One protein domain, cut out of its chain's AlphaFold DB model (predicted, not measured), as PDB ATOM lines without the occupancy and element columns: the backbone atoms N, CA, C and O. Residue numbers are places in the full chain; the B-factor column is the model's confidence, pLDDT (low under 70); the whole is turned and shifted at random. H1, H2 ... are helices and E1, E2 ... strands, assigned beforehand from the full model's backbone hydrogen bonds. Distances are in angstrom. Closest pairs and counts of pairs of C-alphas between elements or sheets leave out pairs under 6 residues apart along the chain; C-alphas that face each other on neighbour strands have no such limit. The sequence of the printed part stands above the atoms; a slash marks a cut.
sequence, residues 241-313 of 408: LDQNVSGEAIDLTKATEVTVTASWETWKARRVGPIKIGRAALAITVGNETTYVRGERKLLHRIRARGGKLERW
ATOM      1  N   LEU A 241     -15.141   0.297 -36.995       86.12
ATOM      2  CA  LEU A 241     -16.164   1.185 -37.515       86.12
ATOM      3  C   LEU A 241     -15.760   2.624 -37.231       86.12
ATOM      4  O   LEU A 241     -15.686   3.024 -36.066       86.12
ATOM      5  N   ASP A 242     -15.543   3.400 -38.284       86.12
ATOM      6  CA  ASP A 242     -15.162   4.799 -38.144       86.12
ATOM      7  C   ASP A 242     -16.260   5.647 -37.496       86.12
ATOM      8  O   ASP A 242     -17.459   5.329 -37.521       86.12
ATOM      9  N   GLN A 243     -15.818   6.756 -36.906       87.00
ATOM     10  CA  GLN A 243     -16.686   7.800 -36.381       87.00
ATOM     11  C   GLN A 243     -17.523   8.404 -37.513       87.00
ATOM     12  O   GLN A 243     -16.985   8.783 -38.548       87.00
ATOM     13  N   ASN A 244     -18.828   8.552 -37.291       86.00
ATOM     14  CA  ASN A 244     -19.733   9.223 -38.231       86.00
ATOM     15  C   ASN A 244     -20.508  10.396 -37.602       86.00
ATOM     16  O   ASN A 244     -21.275  11.052 -38.297       86.00
ATOM     17  N   VAL A 245     -20.293  10.679 -36.313       82.31
ATOM     18  CA  VAL A 245     -20.856  11.832 -35.594       82.31
ATOM     19  C   VAL A 245     -19.723  12.640 -34.979       82.31
ATOM     20  O   VAL A 245     -18.925  12.089 -34.221       82.31
ATOM     21  N   SER A 246     -19.651  13.942 -35.257       79.69
ATOM     22  CA  SER A 246     -18.653  14.863 -34.693       79.69
ATOM     23  C   SER A 246     -19.274  16.233 -34.414       79.69
ATOM     24  O   SER A 246     -20.185  16.647 -35.122       79.69
ATOM     25  N   GLY A 247     -18.792  16.933 -33.382       67.25
ATOM     26  CA  GLY A 247     -19.254  18.284 -33.023       67.25
ATOM     27  C   GLY A 247     -20.621  18.361 -32.331       67.25
ATOM     28  O   GLY A 247     -21.039  19.443 -31.934       67.25
ATOM     29  N   GLU A 248     -21.301  17.231 -32.141       73.88
ATOM     30  CA  GLU A 248     -22.610  17.168 -31.491       73.88
ATOM     31  C   GLU A 248     -22.507  16.900 -29.982       73.88
ATOM     32  O   GLU A 248     -21.690  16.093 -29.524       73.88
ATOM     33  N   ALA A 249     -23.376  17.546 -29.198       70.44
ATOM     34  CA  ALA A 249     -23.542  17.242 -27.781       70.44
ATOM     35  C   ALA A 249     -24.417  15.990 -27.618       70.44
ATOM     36  O   ALA A 249     -25.589  15.991 -27.983       70.44
ATOM     37  N   ILE A 250     -23.847  14.924 -27.052       71.75
ATOM     38  CA  ILE A 250     -24.548  13.657 -26.814       71.75
ATOM     39  C   ILE A 250     -24.832  13.501 -25.322       71.75
ATOM     40  O   ILE A 250     -23.907  13.508 -24.505       71.75
ATOM     41  N   ASP A 251     -26.107  13.337 -24.968       71.06
ATOM     42  CA  ASP A 251     -26.520  13.064 -23.592       71.06
ATOM     43  C   ASP A 251     -26.250  11.599 -23.218       71.06
ATOM     44  O   ASP A 251     -26.908  10.677 -23.695       71.06
ATOM     45  N   LEU A 252     -25.279  11.390 -22.327       68.69
ATOM     46  CA  LEU A 252     -24.867  10.075 -21.833       68.69
ATOM     47  C   LEU A 252     -25.594   9.651 -20.547       68.69
ATOM     48  O   LEU A 252     -25.221   8.643 -19.950       68.69
ATOM     49  N   THR A 253     -26.609  10.393 -20.092       67.19
ATOM     50  CA  THR A 253     -27.274  10.159 -18.796       67.19
ATOM     51  C   THR A 253     -27.888   8.762 -18.681       67.19
ATOM     52  O   THR A 253     -27.894   8.186 -17.596       67.19
ATOM     53  N   LYS A 254     -28.364   8.199 -19.799       69.19
ATOM     54  CA  LYS A 254     -28.923   6.838 -19.887       69.19
ATOM     55  C   LYS A 254     -28.008   5.858 -20.635       69.19
ATOM     56  O   LYS A 254     -28.479   4.841 -21.134       69.19
ATOM     57  N   ALA A 255     -26.720   6.176 -20.774       67.69
ATOM     58  CA  ALA A 255     -25.795   5.327 -21.512       67.69
ATOM     59  C   ALA A 255     -25.483   4.029 -20.749       67.69
ATOM     60  O   ALA A 255     -25.178   4.049 -19.551       67.69
ATOM     61  N   THR A 256     -25.486   2.910 -21.470       77.56
ATOM     62  CA  THR A 256     -25.136   1.587 -20.953       77.56
ATOM     63  C   THR A 256     -23.769   1.142 -21.462       77.56
ATOM     64  O   THR A 256     -23.431   1.334 -22.625       77.56
ATOM     65  N   GLU A 257     -22.943   0.545 -20.604       77.88
ATOM     66  CA  GLU A 257     -21.705  -0.112 -21.052       77.88
ATOM     67  C   GLU A 257     -22.074  -1.467 -21.672       77.88
ATOM     68  O   GLU A 257     -22.645  -2.298 -20.968       77.88
ATOM     69  N   VAL A 258     -21.751  -1.677 -22.955       79.38
ATOM     70  CA  VAL A 258     -22.038  -2.911 -23.710       79.38
ATOM     71  C   VAL A 258     -20.815  -3.391 -24.485       79.38
ATOM     72  O   VAL A 258     -20.023  -2.581 -24.969       79.38
ATOM     73  N   THR A 259     -20.671  -4.706 -24.657       84.56
ATOM     74  CA  THR A 259     -19.729  -5.268 -25.637       84.56
ATOM     75  C   THR A 259     -20.357  -5.182 -27.019       84.56
ATOM     76  O   THR A 259     -21.417  -5.755 -27.254       84.56
ATOM     77  N   VAL A 260     -19.712  -4.462 -27.934       82.44
ATOM     78  CA  VAL A 260     -20.251  -4.236 -29.276       82.44
ATOM     79  C   VAL A 260     -20.211  -5.532 -30.082       82.44
ATOM     80  O   VAL A 260     -19.139  -6.084 -30.324       82.44
ATOM     81  N   THR A 261     -21.372  -6.014 -30.510       86.56
ATOM     82  CA  THR A 261     -21.504  -7.147 -31.432       86.56
ATOM     83  C   THR A 261     -21.395  -6.671 -32.877       86.56
ATOM     84  O   THR A 261     -21.748  -5.538 -33.185       86.56
ATOM     85  N   ALA A 262     -20.896  -7.518 -33.774       85.56
ATOM     86  CA  ALA A 262     -20.925  -7.221 -35.202       85.56
ATOM     87  C   ALA A 262     -22.325  -7.495 -35.751       85.56
ATOM     88  O   ALA A 262     -22.826  -8.611 -35.626       85.56
ATOM     89  N   SER A 263     -22.950  -6.475 -36.333       87.94
ATOM     90  CA  SER A 263     -24.234  -6.596 -37.016       87.94
ATOM     91  C   SER A 263     -24.480  -5.410 -37.957       87.94
ATOM     92  O   SER A 263     -23.787  -4.382 -37.895       87.94
ATOM     93  N   TRP A 264     -25.500  -5.520 -38.814       88.25
ATOM     94  CA  TRP A 264     -25.910  -4.421 -39.694       88.25
ATOM     95  C   TRP A 264     -26.451  -3.222 -38.909       88.25
ATOM     96  O   TRP A 264     -26.296  -2.082 -39.346       88.25
ATOM     97  N   GLU A 265     -27.057  -3.453 -37.748       87.50
ATOM     98  CA  GLU A 265     -27.522  -2.423 -36.820       87.50
ATOM     99  C   GLU A 265     -26.337  -1.627 -36.274       87.50
ATOM    100  O   GLU A 265     -26.341  -0.401 -36.344       87.50
ATOM    101  N   THR A 266     -25.272  -2.298 -35.825       87.50
ATOM    102  CA  THR A 266     -24.051  -1.622 -35.366       87.50
ATOM    103  C   THR A 266     -23.359  -0.859 -36.502       87.50
ATOM    104  O   THR A 266     -22.883   0.261 -36.297       87.50
ATOM    105  N   TRP A 267     -23.361  -1.409 -37.721       87.00
ATOM    106  CA  TRP A 267     -22.859  -0.718 -38.916       87.00
ATOM    107  C   TRP A 267     -23.660   0.550 -39.258       87.00
ATOM    108  O   TRP A 267     -23.088   1.558 -39.683       87.00
ATOM    109  N   LYS A 268     -24.981   0.540 -39.052       86.75
ATOM    110  CA  LYS A 268     -25.874   1.687 -39.307       86.75
ATOM    111  C   LYS A 268     -25.934   2.686 -38.149       86.75
ATOM    112  O   LYS A 268     -26.346   3.820 -38.367       86.75
ATOM    113  N   ALA A 269     -25.533   2.275 -36.949       91.06
ATOM    114  CA  ALA A 269     -25.621   3.084 -35.743       91.06
ATOM    115  C   ALA A 269     -24.832   4.398 -35.836       91.06
ATOM    116  O   ALA A 269     -23.836   4.525 -36.562       91.06
ATOM    117  N   ARG A 270     -25.242   5.368 -35.020       90.81
ATOM    118  CA  ARG A 270     -24.455   6.575 -34.772       90.81
ATOM    119  C   ARG A 270     -23.222   6.206 -33.952       90.81
ATOM    120  O   ARG A 270     -23.312   5.418 -33.015       90.81
ATOM    121  N   ARG A 271     -22.060   6.751 -34.302       90.00
ATOM    122  CA  ARG A 271     -20.766   6.420 -33.700       90.00
ATOM    123  C   ARG A 271     -19.971   7.679 -33.407       90.00
ATOM    124  O   ARG A 271     -19.567   8.404 -34.319       90.00
ATOM    125  N   VAL A 272     -19.719   7.896 -32.121       84.62
ATOM    126  CA  VAL A 272     -18.870   8.965 -31.593       84.62
ATOM    127  C   VAL A 272     -17.509   8.365 -31.247       84.62
ATOM    128  O   VAL A 272     -17.354   7.645 -30.254       84.62
ATOM    129  N   GLY A 273     -16.524   8.660 -32.089       84.31
ATOM    130  CA  GLY A 273     -15.229   7.985 -32.113       84.31
ATOM    131  C   GLY A 273     -15.280   6.610 -32.805       84.31
ATOM    132  O   GLY A 273     -16.363   6.087 -33.071       84.31
ATOM    133  N   PRO A 274     -14.110   6.015 -33.098       85.38
ATOM    134  CA  PRO A 274     -14.037   4.701 -33.727       85.38
ATOM    135  C   PRO A 274     -14.507   3.601 -32.767       85.38
ATOM    136  O   PRO A 274     -14.109   3.568 -31.596       85.38
ATOM    137  N   ILE A 275     -15.331   2.682 -33.271       86.19
ATOM    138  CA  ILE A 275     -15.902   1.560 -32.523       86.19
ATOM    139  C   ILE A 275     -15.295   0.253 -33.024       86.19
ATOM    140  O   ILE A 275     -15.394  -0.087 -34.200       86.19
ATOM    141  N   LYS A 276     -14.681  -0.506 -32.112       85.44
ATOM    142  CA  LYS A 276     -14.127  -1.828 -32.408       85.44
ATOM    143  C   LYS A 276     -15.101  -2.914 -31.956       85.44
ATOM    144  O   LYS A 276     -15.528  -2.904 -30.800       85.44
ATOM    145  N   ILE A 277     -15.416  -3.852 -32.846       85.62
ATOM    146  CA  ILE A 277     -16.252  -5.009 -32.514       85.62
ATOM    147  C   ILE A 277     -15.578  -5.851 -31.417       85.62
ATOM    148  O   ILE A 277     -14.351  -5.915 -31.315       85.62
ATOM    149  N   GLY A 278     -16.382  -6.441 -30.533       79.75
ATOM    150  CA  GLY A 278     -15.924  -7.250 -29.403       79.75
ATOM    151  C   GLY A 278     -15.322  -6.437 -28.254       79.75
ATOM    152  O   GLY A 278     -14.827  -7.010 -27.283       79.75
ATOM    153  N   ARG A 279     -15.345  -5.099 -28.328       81.44
ATOM    154  CA  ARG A 279     -14.873  -4.205 -27.261       81.44
ATOM    155  C   ARG A 279     -16.035  -3.473 -26.603       81.44
ATOM    156  O   ARG A 279     -17.105  -3.319 -27.184       81.44
ATOM    157  N   ALA A 280     -15.803  -3.031 -25.370       80.56
ATOM    158  CA  ALA A 280     -16.778  -2.247 -24.630       80.56
ATOM    159  C   ALA A 280     -16.951  -0.852 -25.255       80.56
ATOM    160  O   ALA A 280     -15.969  -0.167 -25.557       80.56
ATOM    161  N   ALA A 281     -18.198  -0.419 -25.397       81.81
ATOM    162  CA  ALA A 281     -18.588   0.941 -25.746       81.81
ATOM    163  C   ALA A 281     -19.762   1.381 -24.866       81.81
ATOM    164  O   ALA A 281     -20.404   0.563 -24.207       81.81
ATOM    165  N   LEU A 282     -20.033   2.683 -24.843       83.00
ATOM    166  CA  LEU A 282     -21.263   3.209 -24.266       83.00
ATOM    167  C   LEU A 282     -22.340   3.208 -25.348       83.00
ATOM    168  O   LEU A 282     -22.134   3.821 -26.390       83.00
ATOM    169  N   ALA A 283     -23.460   2.535 -25.120       86.44
ATOM    170  CA  ALA A 283     -24.611   2.535 -26.009       86.44
ATOM    171  C   ALA A 283     -25.742   3.374 -25.415       86.44
ATOM    172  O   ALA A 283     -26.034   3.314 -24.223       86.44
ATOM    173  N   ILE A 284     -26.394   4.155 -26.264       85.50
ATOM    174  CA  ILE A 284     -27.587   4.927 -25.935       85.50
ATOM    175  C   ILE A 284     -28.633   4.520 -26.955       85.50
ATOM    176  O   ILE A 284     -28.401   4.669 -28.153       85.50
ATOM    177  N   THR A 285     -29.763   4.000 -26.491       85.31
ATOM    178  CA  THR A 285     -30.867   3.618 -27.376       85.31
ATOM    179  C   THR A 285     -32.046   4.539 -27.108       85.31
ATOM    180  O   THR A 285     -32.541   4.598 -25.982       85.31
ATOM    181  N   VAL A 286     -32.471   5.282 -28.130       79.88
ATOM    182  CA  VAL A 286     -33.650   6.155 -28.082       79.88
ATOM    183  C   VAL A 286     -34.564   5.758 -29.236       79.88
ATOM    184  O   VAL A 286     -34.229   5.942 -30.403       79.88
ATOM    185  N   GLY A 287     -35.716   5.166 -28.912       82.81
ATOM    186  CA  GLY A 287     -36.574   4.544 -29.923       82.81
ATOM    187  C   GLY A 287     -35.833   3.423 -30.660       82.81
ATOM    188  O   GLY A 287     -35.285   2.528 -30.023       82.81
ATOM    189  N   ASN A 288     -35.789   3.506 -31.992       81.06
ATOM    190  CA  ASN A 288     -35.109   2.533 -32.860       81.06
ATOM    191  C   ASN A 288     -33.670   2.937 -33.222       81.06
ATOM    192  O   ASN A 288     -33.018   2.251 -34.009       81.06
ATOM    193  N   GLU A 289     -33.172   4.055 -32.693       85.50
ATOM    194  CA  GLU A 289     -31.832   4.544 -32.991       85.50
ATOM    195  C   GLU A 289     -30.870   4.225 -31.847       85.50
ATOM    196  O   GLU A 289     -31.125   4.529 -30.679       85.50
ATOM    197  N   THR A 290     -29.739   3.613 -32.196       90.06
ATOM    198  CA  THR A 290     -28.647   3.335 -31.259       90.06
ATOM    199  C   THR A 290     -27.457   4.234 -31.574       90.06
ATOM    200  O   THR A 290     -27.006   4.312 -32.718       90.06
ATOM    201  N   THR A 291     -26.927   4.894 -30.545       88.62
ATOM    202  CA  THR A 291     -25.673   5.651 -30.598       88.62
ATOM    203  C   THR A 291     -24.618   4.954 -29.755       88.62
ATOM    204  O   THR A 291     -24.801   4.775 -28.553       88.62
ATOM    205  N   TYR A 292     -23.496   4.597 -30.373       89.38
ATOM    206  CA  TYR A 292     -22.307   4.103 -29.694       89.38
ATOM    207  C   TYR A 292     -21.303   5.233 -29.486       89.38
ATOM    208  O   TYR A 292     -20.956   5.967 -30.409       89.38
ATOM    209  N   VAL A 293     -20.780   5.340 -28.273       83.12
ATOM    210  CA  VAL A 293     -19.709   6.264 -27.909       83.12
ATOM    211  C   VAL A 293     -18.516   5.453 -27.440       83.12
ATOM    212  O   VAL A 293     -18.640   4.586 -26.567       83.12
ATOM    213  N   ARG A 294     -17.343   5.729 -28.016       80.75
ATOM    214  CA  ARG A 294     -16.104   5.042 -27.652       80.75
ATOM    215  C   ARG A 294     -15.853   5.184 -26.149       80.75
ATOM    216  O   ARG A 294     -15.593   6.272 -25.634       80.75
ATOM    217  N   GLY A 295     -15.909   4.057 -25.443       65.00
ATOM    218  CA  GLY A 295     -15.719   3.983 -24.000       65.00
ATOM    219  C   GLY A 295     -14.246   4.065 -23.618       65.00
ATOM    220  O   GLY A 295     -13.644   3.068 -23.231       65.00
ATOM    221  N   GLU A 296     -13.622   5.238 -23.717       62.66
ATOM    222  CA  GLU A 296     -12.294   5.402 -23.128       62.66
ATOM    223  C   GLU A 296     -12.378   5.329 -21.599       62.66
ATOM    224  O   GLU A 296     -13.255   5.929 -20.972       62.66
ATOM    225  N   ARG A 297     -11.412   4.658 -20.957       56.88
ATOM    226  CA  ARG A 297     -11.336   4.533 -19.488       56.88
ATOM    227  C   ARG A 297     -11.402   5.900 -18.782       56.88
ATOM    228  O   ARG A 297     -12.014   6.021 -17.722       56.88
ATOM    229  N   LYS A 298     -10.847   6.946 -19.412       58.03
ATOM    230  CA  LYS A 298     -10.920   8.349 -18.962       58.03
ATOM    231  C   LYS A 298     -12.331   8.945 -19.060       58.03
ATOM    232  O   LYS A 298     -12.710   9.745 -18.210       58.03
ATOM    233  N   LEU A 299     -13.118   8.590 -20.078       60.06
ATOM    234  CA  LEU A 299     -14.509   9.034 -20.226       60.06
ATOM    235  C   LEU A 299     -15.402   8.380 -19.163       60.06
ATOM    236  O   LEU A 299     -16.121   9.085 -18.461       60.06
ATOM    237  N   LEU A 300     -15.260   7.067 -18.956       59.34
ATOM    238  CA  LEU A 300     -15.983   6.331 -17.910       59.34
ATOM    239  C   LEU A 300     -15.696   6.895 -16.507       59.34
ATOM    240  O   LEU A 300     -16.609   7.048 -15.696       59.34
ATOM    241  N   HIS A 301     -14.437   7.252 -16.228       56.22
ATOM    242  CA  HIS A 301     -14.054   7.902 -14.973       56.22
ATOM    243  C   HIS A 301     -14.665   9.305 -14.832       56.22
ATOM    244  O   HIS A 301     -15.166   9.647 -13.764       56.22
ATOM    245  N   ARG A 302     -14.666  10.115 -15.901       56.59
ATOM    246  CA  ARG A 302     -15.265  11.463 -15.898       56.59
ATOM    247  C   ARG A 302     -16.777  11.437 -15.665       56.59
ATOM    248  O   ARG A 302     -17.271  12.273 -14.916       56.59
ATOM    249  N   ILE A 303     -17.492  10.474 -16.250       57.16
ATOM    250  CA  ILE A 303     -18.941  10.311 -16.044       57.16
ATOM    251  C   ILE A 303     -19.236   9.993 -14.571       57.16
ATOM    252  O   ILE A 303     -20.065  10.660 -13.955       57.16
ATOM    253  N   ARG A 304     -18.494   9.048 -13.975       56.62
ATOM    254  CA  ARG A 304     -18.628   8.696 -12.548       56.62
ATOM    255  C   ARG A 304     -18.280   9.862 -11.621       56.62
ATOM    256  O   ARG A 304     -19.004  10.107 -10.664       56.62
ATOM    257  N   ALA A 305     -17.206  10.596 -11.920       49.47
ATOM    258  CA  ALA A 305     -16.767  11.747 -11.128       49.47
ATOM    259  C   ALA A 305     -17.783  12.903 -11.125       49.47
ATOM    260  O   ALA A 305     -17.819  13.677 -10.176       49.47
ATOM    261  N   ARG A 306     -18.628  13.010 -12.160       50.47
ATOM    262  CA  ARG A 306     -19.704  14.012 -12.265       50.47
ATOM    263  C   ARG A 306     -21.063  13.518 -11.750       50.47
ATOM    264  O   ARG A 306     -22.077  14.151 -12.015       50.47
ATOM    265  N   GLY A 307     -21.104  12.386 -11.042       41.88
ATOM    266  CA  GLY A 307     -22.339  11.827 -10.480       41.88
ATOM    267  C   GLY A 307     -23.237  11.097 -11.488       41.88
ATOM    268  O   GLY A 307     -24.336  10.676 -11.126       41.88
ATOM    269  N   GLY A 308     -22.782  10.902 -12.730       45.69
ATOM    270  CA  GLY A 308     -23.509  10.138 -13.744       45.69
ATOM    271  C   GLY A 308     -23.589   8.650 -13.392       45.69
ATOM    272  O   GLY A 308     -22.609   8.044 -12.943       45.69
ATOM    273  N   LYS A 309     -24.760   8.039 -13.603       49.84
ATOM    274  CA  LYS A 309     -24.984   6.602 -13.403       49.84
ATOM    275  C   LYS A 309     -24.794   5.883 -14.737       49.84
ATOM    276  O   LYS A 309     -25.589   6.059 -15.644       49.84
ATOM    277  N   LEU A 310     -23.743   5.073 -14.839       47.84
ATOM    278  CA  LEU A 310     -23.578   4.131 -15.945       47.84
ATOM    279  C   LEU A 310     -24.224   2.806 -15.554       47.84
ATOM    280  O   LEU A 310     -23.815   2.189 -14.564       47.84
ATOM    281  N   GLU A 311     -25.210   2.371 -16.326       47.09
ATOM    282  CA  GLU A 311     -25.770   1.031 -16.201       47.09
ATOM    283  C   GLU A 311     -24.873   0.053 -16.966       47.09
ATOM    284  O   GLU A 311     -24.500   0.277 -18.115       47.09
ATOM    285  N   ARG A 312     -24.442  -1.024 -16.308       43.66
ATOM    286  CA  ARG A 312     -23.676  -2.076 -16.978       43.66
ATOM    287  C   ARG A 312     -24.646  -3.072 -17.574       43.66
ATOM    288  O   ARG A 312     -25.349  -3.742 -16.823       43.66
ATOM    289  N   TRP A 313     -24.625  -3.206 -18.892       31.17
ATOM    290  CA  TRP A 313     -25.286  -4.298 -19.585       31.17
ATOM    291  C   TRP A 313     -24.208  -5.259 -20.076       31.17
ATOM    292  O   TRP A 313     -23.555  -5.055 -21.094       31.17
TER     293      TRP A 313
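Overview. This is residues 241 to 313 of the 408 residues of an uncharacterized protein of Kofleriaceae bacterium (UniProt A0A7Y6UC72). A small, strongly twisted sheet of four strands, E1, E3, E4 and E2, forms the middle of the domain, with the short helix H1 toward one end of the longest axis and the longer helix H2 toward the other. A long unnamed stretch, residues 241 to 255, arches round the sheet to enter E1, and near the last printed residue the tail comes back beside E1. The printed part has 73 residues with two named helices and four named strands in the order E1, H1, E2, E3, E4, H2; the class is mixed, helices and strands, though under half of the residues are in named elements. The sheet is mixed, in the order E1, E3, E4, E2, with E4 and E2 parallel and the other neighbours antiparallel. The whole is compact and rounded, with a radius of gyration of the C-alphas of 11.5 A and spans of 34 by 25 by 22 A.

Arrangement. The inner strands E3, residues 280 to 286, and E4, residues 289 to 294, form a hairpin and are antiparallel at 153 degrees; N 284 and O 291 are within hydrogen-bond range at 2.9 A. The edge strand E1, residues 256 to 259, is antiparallel to E3 at 127 degrees, with N 256 and O 283 at 2.8 A. The other edge strand, E2, residues 270 to 272, is parallel to E4 at 19 degrees, with N 272 and O 292 at 2.9 A. From edge to edge the strands' lines turn by 95 degrees. Residues 256 to 257 of E1 also pair, parallel, with residues 311 to 312. H1, residues 264 to 268, only grazes the sheet, with its residues 265 to 268; the closest C-alphas of H1 and E4, those of Thr 266 and Thr 290, are 7.9 A apart. H2, residues 297 to 305, only grazes the sheet with residues 299 to 300. H1 and H2 are apart. E1, H1 and E2 form a split strand-helix-strand unit, two strands running the same way with a helix between them in the chain and E3 and E4 between them in the sheet; its crossover is right-handed. In both helices every O i to N i+4 pair is within hydrogen-bond range.

Along the chain. E3 is the longest strand, 19.2 A from first to last C-alpha, and E4 measures 16.6 A. E1 begins at C-alpha 256, (-25.136, 1.587, -20.953). H2 measures 12.3 A and ends at C-alpha 305, (-16.767, 11.747, -11.128).

Size, cuts and confidence. The two C-alphas farthest apart, those of Trp 264 and Ala 305, are 34.1 A apart. The printed part has no cut, and no link is long. The mean pLDDT of the printed part is 74.5; residue 247, residues 252 to 255 and residues 295 to 313 are under 70.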